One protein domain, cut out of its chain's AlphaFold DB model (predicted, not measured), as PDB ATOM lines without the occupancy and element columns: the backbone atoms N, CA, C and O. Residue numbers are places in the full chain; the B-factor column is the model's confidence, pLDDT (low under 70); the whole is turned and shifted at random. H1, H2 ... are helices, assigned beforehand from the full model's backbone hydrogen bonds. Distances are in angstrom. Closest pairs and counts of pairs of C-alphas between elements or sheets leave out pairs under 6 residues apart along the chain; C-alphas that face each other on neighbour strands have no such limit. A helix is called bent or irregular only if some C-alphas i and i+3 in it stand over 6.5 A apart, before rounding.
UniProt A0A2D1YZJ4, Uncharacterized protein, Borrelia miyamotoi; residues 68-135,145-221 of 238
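Overview. This is residues 68 to 135 and 145 to 221 of the 238 residues of an uncharacterized protein of Borrelia miyamotoi (UniProt A0A2D1YZJ4). Three helices, H2, H1 and H4, make a row with H1 in the middle; the long helix H3 runs crosswise past one edge of this row, and H5 crosses its face close to H1. H6 and H7 follow one another along H5, opposite to it in direction, and with H3 and H5 they make a loose four-helix bundle, in which H3 and H5 are apart. The printed part has 145 residues, with seven named helices in the order H1 to H7 and no named strand, and the class is all helix. It is compact, with a radius of gyration of the C-alphas of 15.3 A, and the C-alphas span 49 by 37 by 28 A; residues 105 to 110, of which 106 to 110 belong to H3, stick out.

Along the chain. Start with the longest helix, H3, residues 106 to 133: find C-alpha 106 at (348.131, 370.029, 263.542), from where it runs 41.1 A to C-alpha 133 at (336.610, 343.792, 293.068). H3 is irregular, with C-alphas 107 and 110 standing 7.8 A apart, and its line is a rough one. Before it, look for H1, residues 68 to 78, 15.2 A long from C-alpha 68 at (344.330, 364.242, 276.551), and for H2, residues 87 to 103, 24.3 A long. After the cut come H4, residues 146 to 156, 15.2 A; H5, residues 164 to 177, 20.0 A; H6, residues 189 to 200, 16.4 A; and H7, residues 210 to 219, 14.3 A, which ends with C-alpha 219 at (346.851, 342.139, 293.100).

Arrangement. H3 and H1 are the hubs, touching four helices each. Look at residues 112 to 119 of H3, which alone touch H1: the closest C-alphas, of Val 68 and Glu 116, are 5.5 A apart, at a steep tilt of 68 degrees, only just short of perpendicular. Farther along H3, residues 123 to 127 alone touch H4, about perpendicular at 80 degrees, with the closest C-alphas, of Tyr 123 and Ile 149, 7.2 A apart. H2 and H3 touch only at the corner, where the closest C-alphas, of Leu 103 and Arg 112, are 5.7 A apart. H1 and H2 form a helical hairpin at a shallow tilt of 2 degrees, opposite ways, with the closest C-alphas, of Glu 72 and Phe 100, 7.4 A apart. H1 and H4 only just touch, with 3 pairs of C-alphas within 8 A, the closest those of Tyr 74 and Asn 154, 7.5 A apart. H5 touches H1 about perpendicular, at 76 degrees, with the closest C-alphas, of Leu 75 and Leu 175, 6.6 A apart. H5 and H6 form a helical hairpin at a shallow tilt of 23 degrees, and the closest C-alphas, of Thr 177 and Ile 192, are 5.6 A apart. H6 also touches H2, about perpendicular at 85 degrees, with the C-alphas of Leu 99 and Glu 189 closest, 5.5 A apart. H7 touches H5 at a shallow tilt of 2 degrees, opposite ways, closest at the C-alphas of Ala 166 and Leu 213, 5.5 A apart. H7 touches residues 122 to 129 of H3 at a shallow tilt of 11 degrees, the same way, closest at the C-alphas of Ser 129 and Leu 217, 5.8 A apart. In H1, H2, H4, H5, H6 and H7 every O i to N i+4 pair is within hydrogen-bond range, and in H3 21 of 24 are.

Size, cuts and confidence. The two C-alphas farthest apart, of Ser 135 and Asp 184, are 50.3 A apart. Residues 136 to 144 are not printed, and C-alphas 135 and 145 stand 18.0 A apart across this cut, in the link from H3 to H4. Of the links printed whole, H5 to H6 is long and H2 to H3 is tight. The mean pLDDT of the printed part is 83.1; it is under 70 at residues 81 to 83, 131 to 135, 157 to 164, 183 to 186 and 218 to 221.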
ATOM      1  N   VAL A  68     343.157 363.361 276.484       93.50
ATOM      2  CA  VAL A  68     344.330 364.242 276.551       93.50
ATOM      3  C   VAL A  68     344.031 365.512 277.366       93.50
ATOM      4  O   VAL A  68     344.823 365.861 278.239       93.50
ATOM      5  N   GLU A  69     342.880 366.170 277.174       93.38
ATOM      6  CA  GLU A  69     342.478 367.328 278.002       93.38
ATOM      7  C   GLU A  69     342.282 366.934 279.481       93.38
ATOM      8  O   GLU A  69     342.578 367.715 280.388       93.38
ATOM      9  N   ARG A  70     341.804 365.710 279.752       92.50
ATOM     10  CA  ARG A  70     341.698 365.164 281.117       92.50
ATOM     11  C   ARG A  70     343.075 364.928 281.733       92.50
ATOM     12  O   ARG A  70     343.304 365.354 282.863       92.50
ATOM     13  N   LEU A  71     344.005 364.337 280.981       93.94
ATOM     14  CA  LEU A  71     345.391 364.154 281.415       93.94
ATOM     15  C   LEU A  71     346.043 365.487 281.785       93.94
ATOM     16  O   LEU A  71     346.676 365.579 282.835       93.94
ATOM     17  N   GLU A  72     345.859 366.529 280.970       94.62
ATOM     18  CA  GLU A  72     346.385 367.857 281.288       94.62
ATOM     19  C   GLU A  72     345.895 368.343 282.659       94.62
ATOM     20  O   GLU A  72     346.682 368.856 283.461       94.62
ATOM     21  N   LYS A  73     344.602 368.152 282.948       90.44
ATOM     22  CA  LYS A  73     344.008 368.531 284.233       90.44
ATOM     23  C   LYS A  73     344.550 367.704 285.391       90.44
ATOM     24  O   LYS A  73     344.831 368.279 286.436       90.44
ATOM     25  N   TYR A  74     344.740 366.398 285.221       89.69
ATOM     26  CA  TYR A  74     345.329 365.561 286.270       89.69
ATOM     27  C   TYR A  74     346.759 365.972 286.592       89.69
ATOM     28  O   TYR A  74     347.113 366.082 287.761       89.69
ATOM     29  N   LEU A  75     347.562 366.276 285.572       90.62
ATOM     30  CA  LEU A  75     348.917 366.779 285.777       90.62
ATOM     31  C   LEU A  75     348.907 368.156 286.452       90.62
ATOM     32  O   LEU A  75     349.727 368.394 287.332       90.62
ATOM     33  N   GLU A  76     347.970 369.043 286.106       89.62
ATOM     34  CA  GLU A  76     347.800 370.319 286.817       89.62
ATOM     35  C   GLU A  76     347.459 370.099 288.298       89.62
ATOM     36  O   GLU A  76     348.115 370.687 289.158       89.62
ATOM     37  N   SER A  77     346.497 369.225 288.605       84.50
ATOM     38  CA  SER A  77     346.102 368.890 289.982       84.50
ATOM     39  C   SER A  77     347.242 368.248 290.776       84.50
ATOM     40  O   SER A  77     347.435 368.555 291.953       84.50
ATOM     41  N   ALA A  78     348.035 367.389 290.132       82.69
ATOM     42  CA  ALA A  78     349.179 366.727 290.747       82.69
ATOM     43  C   ALA A  78     350.331 367.705 291.058       82.69
ATOM     44  O   ALA A  78     351.100 367.490 292.001       82.69
ATOM     45  N   ILE A  79     350.440 368.826 290.329       85.19
ATOM     46  CA  ILE A  79     351.350 369.927 290.673       85.19
ATOM     47  C   ILE A  79     350.742 370.711 291.846       85.19
ATOM     48  O   ILE A  79     350.162 371.784 291.677       85.19
ATOM     49  N   LYS A  80     350.902 370.182 293.067       72.00
ATOM     50  CA  LYS A  80     350.402 370.789 294.314       72.00
ATOM     51  C   LYS A  80     350.739 372.281 294.371       72.00
ATOM     52  O   LYS A  80     351.907 372.638 294.503       72.00
ATOM     53  N   SER A  81     349.739 373.158 294.316       61.59
ATOM     54  CA  SER A  81     349.917 374.612 294.393       61.59
ATOM     55  C   SER A  81     349.561 375.136 295.788       61.59
ATOM     56  O   SER A  81     348.495 375.709 295.999       61.59
ATOM     57  N   GLY A  82     350.443 374.916 296.762       53.16
ATOM     58  CA  GLY A  82     350.349 375.548 298.080       53.16
ATOM     59  C   GLY A  82     351.315 376.728 298.183       53.16
ATOM     60  O   GLY A  82     352.525 376.526 298.132       53.16
ATOM     61  N   GLY A  83     350.802 377.951 298.345       63.22
ATOM     62  CA  GLY A  83     351.625 379.149 298.559       63.22
ATOM     63  C   GLY A  83     352.446 379.593 297.336       63.22
ATOM     64  O   GLY A  83     352.025 379.441 296.190       63.22
ATOM     65  N   LYS A  84     353.615 380.205 297.575       72.50
ATOM     66  CA  LYS A  84     354.518 380.668 296.508       72.50
ATOM     67  C   LYS A  84     355.090 379.467 295.755       72.50
ATOM     68  O   LYS A  84     355.714 378.609 296.373       72.50
ATOM     69  N   LEU A  85     354.944 379.460 294.427       74.50
ATOM     70  CA  LEU A  85     355.506 378.409 293.578       74.50
ATOM     71  C   LEU A  85     357.021 378.307 293.776       74.50
ATOM     72  O   LEU A  85     357.762 379.265 293.520       74.50
ATOM     73  N   ASN A  86     357.476 377.134 294.205       85.25
ATOM     74  CA  ASN A  86     358.891 376.809 294.216       85.25
ATOM     75  C   ASN A  86     359.402 376.608 292.775       85.25
ATOM     76  O   ASN A  86     358.630 376.536 291.813       85.25
ATOM     77  N   GLU A  87     360.724 376.567 292.615       85.25
ATOM     78  CA  GLU A  87     361.352 376.408 291.299       85.25
ATOM     79  C   GLU A  87     360.860 375.151 290.578       85.25
ATOM     80  O   GLU A  87     360.499 375.193 289.406       85.25
ATOM     81  N   GLN A  88     360.769 374.043 291.310       84.44
ATOM     82  CA  GLN A  88     360.354 372.756 290.771       84.44
ATOM     83  C   GLN A  88     358.935 372.806 290.189       84.44
ATOM     84  O   GLN A  88     358.716 372.374 289.061       84.44
ATOM     85  N   GLN A  89     357.982 373.387 290.919       87.31
ATOM     86  CA  GLN A  89     356.599 373.559 290.478       87.31
ATOM     87  C   GLN A  89     356.515 374.464 289.250       87.31
ATOM     88  O   GLN A  89     355.761 374.168 288.326       87.31
ATOM     89  N   ARG A  90     357.300 375.549 289.205       87.81
ATOM     90  CA  ARG A  90     357.331 376.440 288.036       87.81
ATOM     91  C   ARG A  90     357.821 375.704 286.796       87.81
ATOM     92  O   ARG A  90     357.211 375.808 285.738       87.81
ATOM     93  N   ARG A  91     358.884 374.912 286.942       87.94
ATOM     94  CA  ARG A  91     359.432 374.104 285.852       87.94
ATOM     95  C   ARG A  91     358.449 373.033 285.374       87.94
ATOM     96  O   ARG A  91     358.293 372.870 284.171       87.94
ATOM     97  N   LEU A  92     357.744 372.365 286.290       89.94
ATOM     98  CA  LEU A  92     356.685 371.408 285.944       89.94
ATOM     99  C   LEU A  92     355.535 372.074 285.177       89.94
ATOM    100  O   LEU A  92     355.113 371.552 284.147       89.94
ATOM    101  N   LYS A  93     355.068 373.249 285.624       90.62
ATOM    102  CA  LYS A  93     354.026 374.012 284.913       90.62
ATOM    103  C   LYS A  93     354.474 374.432 283.513       90.62
ATOM    104  O   LYS A  93     353.701 374.278 282.572       90.62
ATOM    105  N   ASN A  94     355.717 374.892 283.364       90.12
ATOM    106  CA  ASN A  94     356.278 375.252 282.060       90.12
ATOM    107  C   ASN A  94     356.370 374.035 281.128       90.12
ATOM    108  O   ASN A  94     355.923 374.116 279.987       90.12
ATOM    109  N   GLY A  95     356.891 372.902 281.615       91.56
ATOM    110  CA  GLY A  95     356.981 371.663 280.838       91.56
ATOM    111  C   GLY A  95     355.610 371.146 280.398       91.56
ATOM    112  O   GLY A  95     355.436 370.783 279.237       91.56
ATOM    113  N   LYS A  96     354.609 371.203 281.288       93.81
ATOM    114  CA  LYS A  96     353.210 370.908 280.951       93.81
ATOM    115  C   LYS A  96     352.713 371.835 279.840       93.81
ATOM    116  O   LYS A  96     352.274 371.360 278.800       93.81
ATOM    117  N   GLN A  97     352.798 373.152 280.036       93.69
ATOM    118  CA  GLN A  97     352.299 374.126 279.063       93.69
ATOM    119  C   GLN A  97     352.937 373.929 277.684       93.69
ATOM    120  O   GLN A  97     352.235 373.941 276.674       93.69
ATOM    121  N   MET A  98     354.248 373.718 277.647       93.62
ATOM    122  CA  MET A  98     355.007 373.484 276.424       93.62
ATOM    123  C   MET A  98     354.544 372.207 275.707       93.62
ATOM    124  O   MET A  98     354.158 372.277 274.542       93.62
ATOM    125  N   LEU A  99     354.457 371.074 276.417       95.31
ATOM    126  CA  LEU A  99     353.979 369.805 275.859       95.31
ATOM    127  C   LEU A  99     352.572 369.924 275.257       95.31
ATOM    128  O   LEU A  99     352.352 369.513 274.121       95.31
ATOM    129  N   PHE A 100     351.609 370.468 276.006       95.69
ATOM    130  CA  PHE A 100     350.217 370.525 275.545       95.69
ATOM    131  C   PHE A 100     349.991 371.596 274.470       95.69
ATOM    132  O   PHE A 100     349.110 371.431 273.629       95.69
ATOM    133  N   THR A 101     350.813 372.651 274.426       96.00
ATOM    134  CA  THR A 101     350.828 373.586 273.286       96.00
ATOM    135  C   THR A 101     351.284 372.861 272.024       96.00
ATOM    136  O   THR A 101     350.579 372.880 271.019       96.00
ATOM    137  N   TRP A 102     352.406 372.146 272.106       96.44
ATOM    138  CA  TRP A 102     352.967 371.390 270.993       96.44
ATOM    139  C   TRP A 102     352.038 370.267 270.500       96.44
ATOM    140  O   TRP A 102     351.840 370.110 269.297       96.44
ATOM    141  N   LEU A 103     351.385 369.525 271.404       96.38
ATOM    142  CA  LEU A 103     350.396 368.494 271.046       96.38
ATOM    143  C   LEU A 103     349.150 369.055 270.343       96.38
ATOM    144  O   LEU A 103     348.449 368.309 269.656       96.38
ATOM    145  N   ASN A 104     348.848 370.341 270.528       95.25
ATOM    146  CA  ASN A 104     347.704 370.988 269.894       95.25
ATOM    147  C   ASN A 104     347.991 371.489 268.476       95.25
ATOM    148  O   ASN A 104     347.045 371.832 267.767       95.25
ATOM    149  N   GLU A 105     349.249 371.471 268.037       96.31
ATOM    150  CA  GLU A 105     349.618 371.756 266.654       96.31
ATOM    151  C   GLU A 105     349.152 370.634 265.712       96.31
ATOM    152  O   GLU A 105     349.307 369.446 266.008       96.31
ATOM    153  N   ASP A 106     348.642 370.995 264.530       95.56
ATOM    154  CA  ASP A 106     348.131 370.029 263.542       95.56
ATOM    155  C   ASP A 106     349.184 368.989 263.127       95.56
ATOM    156  O   ASP A 106     348.865 367.817 262.919       95.56
ATOM    157  N   ALA A 107     350.459 369.392 263.076       96.25
ATOM    158  CA  ALA A 107     351.583 368.509 262.766       96.25
ATOM    159  C   ALA A 107     351.746 367.353 263.774       96.25
ATOM    160  O   ALA A 107     352.306 366.310 263.433       96.25
ATOM    161  N   ASN A 108     351.229 367.512 264.997       97.00
ATOM    162  CA  ASN A 108     351.325 366.535 266.081       97.00
ATOM    163  C   ASN A 108     350.006 365.800 266.346       97.00
ATOM    164  O   ASN A 108     349.898 365.063 267.328       97.00
ATOM    165  N   ALA A 109     349.016 365.919 265.453       95.69
ATOM    166  CA  ALA A 109     347.720 365.263 265.605       95.69
ATOM    167  C   ALA A 109     347.827 363.738 265.806       95.69
ATOM    168  O   ALA A 109     347.072 363.173 266.597       95.69
ATOM    169  N   SER A 110     348.784 363.072 265.146       97.31
ATOM    170  CA  SER A 110     349.031 361.633 265.324       97.31
ATOM    171  C   SER A 110     349.525 361.292 266.731       97.31
ATOM    172  O   SER A 110     349.060 360.322 267.319       97.31
ATOM    173  N   LYS A 111     350.406 362.117 267.304       97.38
ATOM    174  CA  LYS A 111     350.919 361.957 268.671       97.38
ATOM    175  C   LYS A 111     349.838 362.228 269.712       97.38
ATOM    176  O   LYS A 111     349.716 361.497 270.689       97.38
ATOM    177  N   ARG A 112     348.997 363.240 269.477       96.62
ATOM    178  CA  ARG A 112     347.817 363.498 270.311       96.62
ATOM    179  C   ARG A 112     346.851 362.310 270.290       96.62
ATOM    180  O   ARG A 112     346.363 361.918 271.343       96.62
ATOM    181  N   ALA A 113     346.603 361.716 269.121       96.56
ATOM    182  CA  ALA A 113     345.753 360.529 268.996       96.56
ATOM    183  C   ALA A 113     346.361 359.287 269.672       96.56
ATOM    184  O   ALA A 113     345.637 358.517 270.293       96.56
ATOM    185  N   GLU A 114     347.680 359.108 269.587       96.94
ATOM    186  CA  GLU A 114     348.403 358.052 270.305       96.94
ATOM    187  C   GLU A 114     348.222 358.194 271.826       96.94
ATOM    188  O   GLU A 114     347.800 357.251 272.492       96.94
ATOM    189  N   LEU A 115     348.424 359.399 272.364       96.56
ATOM    190  CA  LEU A 115     348.239 359.667 273.791       96.56
ATOM    191  C   LEU A 115     346.781 359.493 274.246       96.56
ATOM    192  O   LEU A 115     346.524 359.047 275.362       96.56
ATOM    193  N   GLU A 116     345.814 359.806 273.380       95.94
ATOM    194  CA  GLU A 116     344.393 359.542 273.631       95.94
ATOM    195  C   GLU A 116     344.127 358.035 273.788       95.94
ATOM    196  O   GLU A 116     343.402 357.625 274.697       95.94
ATOM    197  N   GLN A 117     344.745 357.195 272.947       96.19
ATOM    198  CA  GLN A 117     344.647 355.736 273.062       96.19
ATOM    199  C   GLN A 117     345.304 355.219 274.342       96.19
ATOM    200  O   GLN A 117     344.751 354.341 275.003       96.19
ATOM    201  N   ASP A 118     346.451 355.766 274.725       96.00
ATOM    202  CA  ASP A 118     347.129 355.387 275.964       96.00
ATOM    203  C   ASP A 118     346.310 355.759 277.206       96.00
ATOM    204  O   ASP A 118     346.127 354.943 278.113       96.00
ATOM    205  N   MET A 119     345.689 356.940 277.211       95.06
ATOM    206  CA  MET A 119     344.738 357.308 278.257       95.06
ATOM    207  C   MET A 119     343.476 356.436 278.241       95.06
ATOM    208  O   MET A 119     342.934 356.119 279.299       95.06
ATOM    209  N   GLN A 120     343.004 356.001 277.069       93.69
ATOM    210  CA  GLN A 120     341.905 355.037 276.983       93.69
ATOM    211  C   GLN A 120     342.268 353.710 277.667       93.69
ATOM    212  O   GLN A 120     341.423 353.160 278.374       93.69
ATOM    213  N   LYS A 121     343.508 353.221 277.513       93.38
ATOM    214  CA  LYS A 121     343.989 352.013 278.208       93.38
ATOM    215  C   LYS A 121     343.998 352.199 279.723       93.38
ATOM    216  O   LYS A 121     343.545 351.310 280.433       93.38
ATOM    217  N   LEU A 122     344.452 353.355 280.217       92.12
ATOM    218  CA  LEU A 122     344.406 353.680 281.648       92.12
ATOM    219  C   LEU A 122     342.977 353.641 282.195       92.12
ATOM    220  O   LEU A 122     342.735 353.035 283.234       92.12
ATOM    221  N   TYR A 123     342.027 354.243 281.479       90.50
ATOM    222  CA  TYR A 123     340.620 354.205 281.877       90.50
ATOM    223  C   TYR A 123     340.095 352.770 281.892       90.50
ATOM    224  O   TYR A 123     339.450 352.385 282.858       90.50
ATOM    225  N   GLY A 124     340.397 351.978 280.858       88.81
ATOM    226  CA  GLY A 124     340.032 350.560 280.804       88.81
ATOM    227  C   GLY A 124     340.570 349.779 282.002       88.81
ATOM    228  O   GLY A 124     339.801 349.115 282.683       88.81
ATOM    229  N   LEU A 125     341.852 349.955 282.329       88.12
ATOM    230  CA  LEU A 125     342.486 349.297 283.470       88.12
ATOM    231  C   LEU A 125     341.817 349.664 284.801       88.12
ATOM    232  O   LEU A 125     341.568 348.791 285.628       88.12
ATOM    233  N   ILE A 126     341.501 350.946 285.006       85.38
ATOM    234  CA  ILE A 126     340.800 351.392 286.214       85.38
ATOM    235  C   ILE A 126     339.390 350.776 286.260       85.38
ATOM    236  O   ILE A 126     339.012 350.236 287.299       85.38
ATOM    237  N   LYS A 127     338.637 350.776 285.146       84.69
ATOM    238  CA  LYS A 127     337.306 350.133 285.066       84.69
ATOM    239  C   LYS A 127     337.368 348.654 285.425       84.69
ATOM    240  O   LYS A 127     336.565 348.204 286.239       84.69
ATOM    241  N   GLU A 128     338.309 347.925 284.830       82.62
ATOM    242  CA  GLU A 128     338.533 346.501 285.095       82.62
ATOM    243  C   GLU A 128     338.826 346.278 286.579       82.62
ATOM    244  O   GLU A 128     338.124 345.506 287.222       82.62
ATOM    245  N   SER A 129     339.761 347.040 287.156       75.81
ATOM    246  CA  SER A 129     340.150 346.872 288.562       75.81
ATOM    247  C   SER A 129     339.007 347.107 289.555       75.81
ATOM    248  O   SER A 129     338.927 346.426 290.570       75.81
ATOM    249  N   ILE A 130     338.093 348.038 289.270       72.06
ATOM    250  CA  ILE A 130     336.936 348.281 290.141       72.06
ATOM    251  C   ILE A 130     335.878 347.188 289.944       72.06
ATOM    252  O   ILE A 130     335.243 346.755 290.904       72.06
ATOM    253  N   THR A 131     335.691 346.736 288.701       68.06
ATOM    254  CA  THR A 131     334.692 345.715 288.360       68.06
ATOM    255  C   THR A 131     335.071 344.357 288.948       68.06
ATOM    256  O   THR A 131     334.217 343.714 289.560       68.06
ATOM    257  N   ASP A 132     336.343 343.963 288.844       58.62
ATOM    258  CA  ASP A 132     336.863 342.696 289.373       58.62
ATOM    259  C   ASP A 132     336.715 342.608 290.902       58.62
ATOM    260  O   ASP A 132     336.396 341.546 291.434       58.62
ATOM    261  N   SER A 133     336.838 343.731 291.616       55.00
ATOM    262  CA  SER A 133     336.610 343.792 293.068       55.00
ATOM    263  C   SER A 133     335.148 343.924 293.479       55.00
ATOM    264  O   SER A 133     334.807 343.699 294.638       55.00
ATOM    265  N   SER A 134     334.264 344.286 292.547       51.72
ATOM    266  CA  SER A 134     332.830 344.478 292.799       51.72
ATOM    267  C   SER A 134     332.004 343.189 292.731       51.72
ATOM    268  O   SER A 134     330.774 343.250 292.771       51.72
ATOM    269  N   SER A 135     332.634 342.006 292.713       46.91
ATOM    270  CA  SER A 135     331.935 340.709 292.696       46.91
ATOM    271  C   SER A 135     331.026 340.446 293.913       46.91
ATOM    272  O   SER A 135     330.389 339.397 293.972       46.91
ATOM    273  N   SER A 145     331.205 354.890 284.116       80.19
ATOM    274  CA  SER A 145     331.330 355.968 283.140       80.19
ATOM    275  C   SER A 145     332.678 356.676 283.296       80.19
ATOM    276  O   SER A 145     333.327 356.606 284.342       80.19
ATOM    277  N   ASP A 146     333.116 357.370 282.247       80.62
ATOM    278  CA  ASP A 146     334.364 358.135 282.304       80.62
ATOM    279  C   ASP A 146     334.294 359.226 283.392       80.62
ATOM    280  O   ASP A 146     335.297 359.489 284.049       80.62
ATOM    281  N   GLU A 147     333.104 359.769 283.670       82.56
ATOM    282  CA  GLU A 147     332.851 360.721 284.761       82.56
ATOM    283  C   GLU A 147     333.080 360.120 286.154       82.56
ATOM    284  O   GLU A 147     333.614 360.794 287.037       82.56
ATOM    285  N   ALA A 148     332.712 358.852 286.360       79.56
ATOM    286  CA  ALA A 148     332.968 358.163 287.624       79.56
ATOM    287  C   ALA A 148     334.476 357.966 287.855       79.56
ATOM    288  O   ALA A 148     334.970 358.171 288.965       79.56
ATOM    289  N   ILE A 149     335.222 357.648 286.791       83.25
ATOM    290  CA  ILE A 149     336.688 357.541 286.838       83.25
ATOM    291  C   ILE A 149     337.320 358.896 287.117       83.25
ATOM    292  O   ILE A 149     338.239 358.975 287.929       83.25
ATOM    293  N   ASP A 150     336.820 359.971 286.507       83.81
ATOM    294  CA  ASP A 150     337.317 361.305 286.831       83.81
ATOM    295  C   ASP A 150     337.090 361.640 288.303       83.81
ATOM    296  O   ASP A 150     337.957 362.245 288.927       83.81
ATOM    297  N   GLY A 151     335.936 361.262 288.861       77.38
ATOM    298  CA  GLY A 151     335.632 361.431 290.279       77.38
ATOM    299  C   GLY A 151     336.664 360.736 291.169       77.38
ATOM    300  O   GLY A 151     337.186 361.353 292.098       77.38
ATOM    301  N   LEU A 152     337.022 359.495 290.833       78.56
ATOM    302  CA  LEU A 152     338.059 358.731 291.532       78.56
ATOM    303  C   LEU A 152     339.441 359.377 291.400       78.56
ATOM    304  O   LEU A 152     340.106 359.601 292.408       78.56
ATOM    305  N   LEU A 153     339.856 359.738 290.183       82.12
ATOM    306  CA  LEU A 153     341.154 360.372 289.936       82.12
ATOM    307  C   LEU A 153     341.257 361.752 290.603       82.12
ATOM    308  O   LEU A 153     342.291 362.098 291.159       82.12
ATOM    309  N   ASN A 154     340.180 362.535 290.627       76.81
ATOM    310  CA  ASN A 154     340.157 363.812 291.342       76.81
ATOM    311  C   ASN A 154     340.189 363.623 292.867       76.81
ATOM    312  O   ASN A 154     340.826 364.410 293.573       76.81
ATOM    313  N   SER A 155     339.527 362.579 293.378       71.06
ATOM    314  CA  SER A 155     339.587 362.204 294.794       71.06
ATOM    315  C   SER A 155     340.990 361.747 295.199       71.06
ATOM    316  O   SER A 155     341.453 362.111 296.276       71.06
ATOM    317  N   LEU A 156     341.703 361.034 294.324       71.81
ATOM    318  CA  LEU A 156     343.099 360.626 294.515       71.81
ATOM    319  C   LEU A 156     344.013 361.832 294.770       71.81
ATOM    320  O   LEU A 156     344.757 361.856 295.743       71.81
ATOM    321  N   PHE A 157     343.872 362.905 293.993       67.44
ATOM    322  CA  PHE A 157     344.641 364.131 294.238       67.44
ATOM    323  C   PHE A 157     344.168 364.932 295.468       67.44
ATOM    324  O   PHE A 157     344.823 365.904 295.852       67.44
ATOM    325  N   SER A 158     343.052 364.535 296.091       64.50
ATOM    326  CA  SER A 158     342.434 365.211 297.242       64.50
ATOM    327  C   SER A 158     342.524 364.425 298.561       64.50
ATOM    328  O   SER A 158     342.373 365.026 299.624       64.50
ATOM    329  N   SER A 159     342.752 363.108 298.527       54.41
ATOM    330  CA  SER A 159     342.647 362.190 299.673       54.41
ATOM    331  C   SER A 159     343.853 361.244 299.778       54.41
ATOM    332  O   SER A 159     344.645 361.130 298.852       54.41
ATOM    333  N   SER A 160     344.025 360.591 300.931       48.59
ATOM    334  CA  SER A 160     345.169 359.719 301.251       48.59
ATOM    335  C   SER A 160     344.783 358.232 301.296       48.59
ATOM    336  O   SER A 160     345.013 357.573 302.307       48.59
ATOM    337  N   PHE A 161     344.109 357.706 300.272       43.94
ATOM    338  CA  PHE A 161     343.685 356.295 300.269       43.94
ATOM    339  C   PHE A 161     344.878 355.349 299.991       43.94
ATOM    340  O   PHE A 161     345.806 355.746 299.296       43.94
ATOM    341  N   ASP A 162     344.875 354.100 300.464       43.38
ATOM    342  CA  ASP A 162     346.066 353.225 300.381       43.38
ATOM    343  C   ASP A 162     346.282 352.553 299.001       43.38
ATOM    344  O   ASP A 162     347.422 352.429 298.552       43.38
ATOM    345  N   ASN A 163     345.220 352.264 298.231       51.47
ATOM    346  CA  ASN A 163     345.332 351.803 296.823       51.47
ATOM    347  C   ASN A 163     345.706 352.925 295.829       51.47
ATOM    348  O   ASN A 163     345.948 352.691 294.644       51.47
ATOM    349  N   THR A 164     345.803 354.157 296.327       58.38
ATOM    350  CA  THR A 164     346.234 355.361 295.602       58.38
ATOM    351  C   THR A 164     347.717 355.305 295.261       58.38
ATOM    352  O   THR A 164     348.139 355.924 294.294       58.38
ATOM    353  N   PHE A 165     348.520 354.526 295.994       72.50
ATOM    354  CA  PHE A 165     349.974 354.567 295.864       72.50
ATOM    355  C   PHE A 165     350.470 354.222 294.452       72.50
ATOM    356  O   PHE A 165     351.356 354.897 293.933       72.50
ATOM    357  N   ALA A 166     349.898 353.210 293.788       81.69
ATOM    358  CA  ALA A 166     350.315 352.837 292.434       81.69
ATOM    359  C   ALA A 166     349.914 353.891 291.384       81.69
ATOM    360  O   ALA A 166     350.718 354.216 290.505       81.69
ATOM    361  N   LEU A 167     348.706 354.456 291.493       85.00
ATOM    362  CA  LEU A 167     348.227 355.532 290.620       85.00
ATOM    363  C   LEU A 167     348.988 356.846 290.871       85.00
ATOM    364  O   LEU A 167     349.395 357.504 289.918       85.00
ATOM    365  N   ASP A 168     349.273 357.189 292.125       83.31
ATOM    366  CA  ASP A 168     350.101 358.337 292.504       83.31
ATOM    367  C   ASP A 168     351.500 358.225 291.913       83.31
ATOM    368  O   ASP A 168     352.015 359.177 291.329       83.31
ATOM    369  N   LEU A 169     352.118 357.046 292.020       87.50
ATOM    370  CA  LEU A 169     353.417 356.788 291.408       87.50
ATOM    371  C   LEU A 169     353.362 356.912 289.890       87.50
ATOM    372  O   LEU A 169     354.321 357.407 289.300       87.50
ATOM    373  N   PHE A 170     352.259 356.493 289.269       91.44
ATOM    374  CA  PHE A 170     352.054 356.635 287.835       91.44
ATOM    375  C   PHE A 170     351.983 358.104 287.407       91.44
ATOM    376  O   PHE A 170     352.746 358.544 286.544       91.44
ATOM    377  N   PHE A 171     351.152 358.912 288.066       90.38
ATOM    378  CA  PHE A 171     351.080 360.345 287.777       90.38
ATOM    379  C   PHE A 171     352.362 361.091 288.160       90.38
ATOM    380  O   PHE A 171     352.767 362.015 287.455       90.38
ATOM    381  N   GLN A 172     353.063 360.664 289.210       88.44
ATOM    382  CA  GLN A 172     354.376 361.200 289.554       88.44
ATOM    383  C   GLN A 172     355.422 360.862 288.484       88.44
ATOM    384  O   GLN A 172     356.243 361.719 288.149       88.44
ATOM    385  N   ALA A 173     355.402 359.649 287.924       91.38
ATOM    386  CA  ALA A 173     356.272 359.268 286.815       91.38
ATOM    387  C   ALA A 173     355.989 360.132 285.581       91.38
ATOM    388  O   ALA A 173     356.930 360.676 285.002       91.38
ATOM    389  N   LEU A 174     354.710 360.357 285.251       93.31
ATOM    390  CA  LEU A 174     354.307 361.285 284.191       93.31
ATOM    391  C   LEU A 174     354.798 362.713 284.455       93.31
ATOM    392  O   LEU A 174     355.404 363.313 283.570       93.31
ATOM    393  N   LEU A 175     354.640 363.252 285.666       90.81
ATOM    394  CA  LEU A 175     355.176 364.574 286.017       90.81
ATOM    395  C   LEU A 175     356.697 364.650 285.856       90.81
ATOM    396  O   LEU A 175     357.220 365.644 285.351       90.81
ATOM    397  N   ASN A 176     357.414 363.595 286.240       89.56
ATOM    398  CA  ASN A 176     358.867 363.528 286.105       89.56
ATOM    399  C   ASN A 176     359.325 363.512 284.634       89.56
ATOM    400  O   ASN A 176     360.480 363.837 284.354       89.56
ATOM    401  N   THR A 177     358.447 363.178 283.679       92.31
ATOM    402  CA  THR A 177     358.771 363.303 282.245       92.31
ATOM    403  C   THR A 177     358.855 364.760 281.797       92.31
ATOM    404  O   THR A 177     359.725 365.079 280.986       92.31
ATOM    405  N   LEU A 178     358.034 365.648 282.378       90.06
ATOM    406  CA  LEU A 178     357.857 367.039 281.942       90.06
ATOM    407  C   LEU A 178     359.090 367.918 282.176       90.06
ATOM    408  O   LEU A 178     359.194 369.006 281.615       90.06
ATOM    409  N   CYS A 179     360.011 367.489 283.038       82.38
ATOM    410  CA  CYS A 179     361.158 368.291 283.429       82.38
ATOM    411  C   CYS A 179     362.388 367.419 283.697       82.38
ATOM    412  O   CYS A 179     362.301 366.381 284.349       82.38
ATOM    413  N   ASP A 180     363.562 367.851 283.232       78.25
ATOM    414  CA  ASP A 180     364.832 367.256 283.648       78.25
ATOM    415  C   ASP A 180     365.351 367.961 284.903       78.25
ATOM    416  O   ASP A 180     365.996 369.005 284.825       78.25
ATOM    417  N   PHE A 181     365.112 367.379 286.077       70.38
ATOM    418  CA  PHE A 181     365.581 367.953 287.342       70.38
ATOM    419  C   PHE A 181     367.113 368.044 287.464       70.38
ATOM    420  O   PHE A 181     367.597 368.695 288.388       70.38
ATOM    421  N   LYS A 182     367.882 367.419 286.560       72.62
ATOM    422  CA  LYS A 182     369.354 367.462 286.553       72.62
ATOM    423  C   LYS A 182     369.933 368.549 285.650       72.62
ATOM    424  O   LYS A 182     371.131 368.812 285.734       72.62
ATOM    425  N   LYS A 183     369.126 369.149 284.774       69.88
ATOM    426  CA  LYS A 183     369.543 370.227 283.867       69.88
ATOM    427  C   LYS A 183     368.788 371.505 284.194       69.88
ATOM    428  O   LYS A 183     367.669 371.445 284.693       69.88
ATOM    429  N   ASP A 184     369.378 372.651 283.876       65.81
ATOM    430  CA  ASP A 184     368.712 373.949 284.051       65.81
ATOM    431  C   ASP A 184     367.701 374.241 282.929       65.81
ATOM    432  O   ASP A 184     366.748 374.993 283.127       65.81
ATOM    433  N   ASN A 185     367.854 373.593 281.770       65.50
ATOM    434  CA  ASN A 185     366.977 373.784 280.618       65.50
ATOM    435  C   ASN A 185     365.807 372.786 280.610       65.50
ATOM    436  O   ASN A 185     365.918 371.660 281.104       65.50
ATOM    437  N   CYS A 186     364.679 373.206 280.027       65.94
ATOM    438  CA  CYS A 186     363.541 372.322 279.770       65.94
ATOM    439  C   CYS A 186     363.922 371.262 278.722       65.94
ATOM    440  O   CYS A 186     364.753 371.523 277.852       65.94
ATOM    441  N   LYS A 187     363.353 370.057 278.836       80.12
ATOM    442  CA  LYS A 187     363.500 369.014 277.810       80.12
ATOM    443  C   LYS A 187     362.739 369.432 276.552       80.12
ATOM    444  O   LYS A 187     361.692 370.048 276.689       80.12
ATOM    445  N   ASP A 188     363.209 369.033 275.376       88.31
ATOM    446  CA  ASP A 188     362.442 369.195 274.135       88.31
ATOM    447  C   ASP A 188     361.149 368.360 274.175       88.31
ATOM    448  O   ASP A 188     361.102 367.288 274.787       88.31
ATOM    449  N   GLU A 189     360.102 368.816 273.493       92.56
ATOM    450  CA  GLU A 189     358.758 368.226 273.528       92.56
ATOM    451  C   GLU A 189     358.737 366.790 272.994       92.56
ATOM    452  O   GLU A 189     358.101 365.919 273.586       92.56
ATOM    453  N   GLU A 190     359.505 366.511 271.937       93.38
ATOM    454  CA  GLU A 190     359.690 365.156 271.397       93.38
ATOM    455  C   GLU A 190     360.325 364.210 272.430       93.38
ATOM    456  O   GLU A 190     359.960 363.036 272.522       93.38
ATOM    457  N   VAL A 191     361.255 364.717 273.247       92.88
ATOM    458  CA  VAL A 191     361.894 363.933 274.312       92.88
ATOM    459  C   VAL A 191     360.902 363.672 275.441       92.88
ATOM    460  O   VAL A 191     360.811 362.540 275.914       92.88
ATOM    461  N   ILE A 192     360.131 364.690 275.845       93.69
ATOM    462  CA  ILE A 192     359.059 364.535 276.839       93.69
ATOM    463  C   ILE A 192     358.058 363.482 276.358       93.69
ATOM    464  O   ILE A 192     357.734 362.560 277.102       93.69
ATOM    465  N   PHE A 193     357.616 363.565 275.104       95.44
ATOM    466  CA  PHE A 193     356.656 362.622 274.538       95.44
ATOM    467  C   PHE A 193     357.206 361.192 274.473       95.44
ATOM    468  O   PHE A 193     356.520 360.239 274.844       95.44
ATOM    469  N   ALA A 194     358.466 361.021 274.064       95.06
ATOM    470  CA  ALA A 194     359.123 359.717 274.074       95.06
ATOM    471  C   ALA A 194     359.246 359.128 275.491       95.06
ATOM    472  O   ALA A 194     359.123 357.915 275.660       95.06
ATOM    473  N   ASP A 195     359.471 359.959 276.510       94.25
ATOM    474  CA  ASP A 195     359.481 359.518 277.905       94.25
ATOM    475  C   ASP A 195     358.067 359.156 278.397       94.25
ATOM    476  O   ASP A 195     357.911 358.138 279.069       94.25
ATOM    477  N   ILE A 196     357.028 359.900 278.000       95.44
ATOM    478  CA  ILE A 196     355.622 359.557 278.289       95.44
ATOM    479  C   ILE A 196     355.259 358.190 277.698       95.44
ATOM    480  O   ILE A 196     354.718 357.351 278.416       95.44
ATOM    481  N   ARG A 197     355.632 357.909 276.441       95.12
ATOM    482  CA  ARG A 197     355.430 356.581 275.827       95.12
ATOM    483  C   ARG A 197     356.039 355.453 276.658       95.12
ATOM    484  O   ARG A 197     355.441 354.391 276.795       95.12
ATOM    485  N   LYS A 198     357.228 355.666 277.230       94.62
ATOM    486  CA  LYS A 198     357.869 354.662 278.098       94.62
ATOM    487  C   LYS A 198     357.091 354.449 279.392       94.62
ATOM    488  O   LYS A 198     357.033 353.318 279.864       94.62
ATOM    489  N   VAL A 199     356.515 355.510 279.963       95.44
ATOM    490  CA  VAL A 199     355.660 355.411 281.157       95.44
ATOM    491  C   VAL A 199     354.386 354.625 280.845       95.44
ATOM    492  O   VAL A 199     353.995 353.785 281.649       95.44
ATOM    493  N   PHE A 200     353.785 354.823 279.668       95.56
ATOM    494  CA  PHE A 200     352.608 354.069 279.212       95.56
ATOM    495  C   PHE A 200     352.906 352.657 278.681       95.56
ATOM    496  O   PHE A 200     351.975 351.901 278.407       95.56
ATOM    497  N   SER A 201     354.176 352.267 278.548       92.12
ATOM    498  CA  SER A 201     354.534 350.940 278.047       92.12
ATOM    499  C   SER A 201     354.163 349.834 279.041       92.12
ATOM    500  O   SER A 201     354.545 349.870 280.213       92.12
ATOM    501  N   ASP A 202     353.470 348.810 278.539       85.44
ATOM    502  CA  ASP A 202     353.169 347.563 279.256       85.44
ATOM    503  C   ASP A 202     354.426 346.706 279.509       85.44
ATOM    504  O   ASP A 202     354.398 345.800 280.338       85.44
ATOM    505  N   GLU A 203     355.531 346.967 278.803       82.12
ATOM    506  CA  GLU A 203     356.753 346.148 278.860       82.12
ATOM    507  C   GLU A 203     357.625 346.445 280.085       82.12
ATOM    508  O   GLU A 203     358.588 345.728 280.355       82.12
ATOM    509  N   SER A 204     357.322 347.521 280.811       75.75
ATOM    510  CA  SER A 204     358.107 347.953 281.959       75.75
ATOM    511  C   SER A 204     357.380 347.662 283.267       75.75
ATOM    512  O   SER A 204     356.319 348.217 283.551       75.75
ATOM    513  N   ASP A 205     358.014 346.855 284.112       76.06
ATOM    514  CA  ASP A 205     357.658 346.655 285.519       76.06
ATOM    515  C   ASP A 205     358.254 347.742 286.433       76.06
ATOM    516  O   ASP A 205     358.160 347.665 287.662       76.06
ATOM    517  N   THR A 206     358.859 348.781 285.845       87.31
ATOM    518  CA  THR A 206     359.426 349.893 286.602       87.31
ATOM    519  C   THR A 206     358.332 350.561 287.423       87.31
ATOM    520  O   THR A 206     357.255 350.892 286.930       87.31
ATOM    521  N   LYS A 207     358.617 350.782 288.706       84.50
ATOM    522  CA  LYS A 207     357.681 351.401 289.642       84.50
ATOM    523  C   LYS A 207     357.177 352.749 289.106       84.50
ATOM    524  O   LYS A 207     357.977 353.632 288.803       84.50
ATOM    525  N   GLY A 208     355.855 352.895 289.021       85.50
ATOM    526  CA  GLY A 208     355.191 354.068 288.437       85.50
ATOM    527  C   GLY A 208     354.998 354.011 286.916       85.50
ATOM    528  O   GLY A 208     354.478 354.957 286.345       85.50
ATOM    529  N   HIS A 209     355.384 352.932 286.237       93.12
ATOM    530  CA  HIS A 209     355.023 352.711 284.833       93.12
ATOM    531  C   HIS A 209     353.725 351.906 284.729       93.12
ATOM    532  O   HIS A 209     353.266 351.298 285.699       93.12
ATOM    533  N   PHE A 210     353.127 351.900 283.541       92.50
ATOM    534  CA  PHE A 210     351.837 351.273 283.283       92.50
ATOM    535  C   PHE A 210     351.840 349.766 283.567       92.50
ATOM    536  O   PHE A 210     350.912 349.276 284.204       92.50
ATOM    537  N   GLY A 211     352.907 349.041 283.204       89.12
ATOM    538  CA  GLY A 211     353.046 347.617 283.539       89.12
ATOM    539  C   GLY A 211     353.028 347.351 285.053       89.12
ATOM    540  O   GLY A 211     352.313 346.463 285.521       89.12
ATOM    541  N   TYR A 212     353.723 348.181 285.840       88.50
ATOM    542  CA  TYR A 212     353.674 348.121 287.306       88.50
ATOM    543  C   TYR A 212     352.277 348.441 287.848       88.50
ATOM    544  O   TYR A 212     351.741 347.675 288.650       88.50
ATOM    545  N   LEU A 213     351.661 349.535 287.382       88.94
ATOM    546  CA  LEU A 213     350.302 349.923 287.770       88.94
ATOM    547  C   LEU A 213     349.315 348.776 287.525       88.94
ATOM    548  O   LEU A 213     348.535 348.423 288.406       88.94
ATOM    549  N   LYS A 214     349.405 348.152 286.351       88.31
ATOM    550  CA  LYS A 214     348.590 347.008 285.947       88.31
ATOM    551  C   LYS A 214     348.783 345.792 286.842       88.31
ATOM    552  O   LYS A 214     347.792 345.159 287.182       88.31
ATOM    553  N   SER A 215     350.013 345.463 287.245       85.12
ATOM    554  CA  SER A 215     350.234 344.373 288.212       85.12
ATOM    555  C   SER A 215     349.623 344.682 289.580       85.12
ATOM    556  O   SER A 215     348.987 343.826 290.179       85.12
ATOM    557  N   LYS A 216     349.734 345.930 290.047       83.31
ATOM    558  CA  LYS A 216     349.281 346.311 291.388       83.31
ATOM    559  C   LYS A 216     347.775 346.429 291.511       83.31
ATOM    560  O   LYS A 216     347.212 345.935 292.480       83.31
ATOM    561  N   LEU A 217     347.116 346.990 290.503       76.75
ATOM    562  CA  LEU A 217     345.655 347.044 290.474       76.75
ATOM    563  C   LEU A 217     345.009 345.658 290.351       76.75
ATOM    564  O   LEU A 217     343.864 345.502 290.756       76.75
ATOM    565  N   LYS A 218     345.733 344.659 289.831       66.44
ATOM    566  CA  LYS A 218     345.270 343.265 289.780       66.44
ATOM    567  C   LYS A 218     345.474 342.499 291.089       66.44
ATOM    568  O   LYS A 218     344.703 341.587 291.358       66.44
ATOM    569  N   ASP A 219     346.479 342.869 291.882       56.81
ATOM    570  CA  ASP A 219     346.851 342.139 293.100       56.81
ATOM    571  C   ASP A 219     346.236 342.724 294.394       56.81
ATOM    572  O   ASP A 219     346.037 341.981 295.353       56.81
ATOM    573  N   GLU A 220     345.953 344.035 294.467       51.16
ATOM    574  CA  GLU A 220     345.713 344.749 295.746       51.16
ATOM    575  C   GLU A 220     344.291 345.314 295.953       51.16
ATOM    576  O   GLU A 220     344.003 345.887 297.004       51.16
ATOM    577  N   LEU A 221     343.349 345.132 295.024       50.03
ATOM    578  CA  LEU A 221     341.966 345.598 295.216       50.03
ATOM    579  C   LEU A 221     341.119 344.524 295.933       50.03
ATOM    580  O   LEU A 221     340.050 344.117 295.490       50.03
TER     581      LEU A 221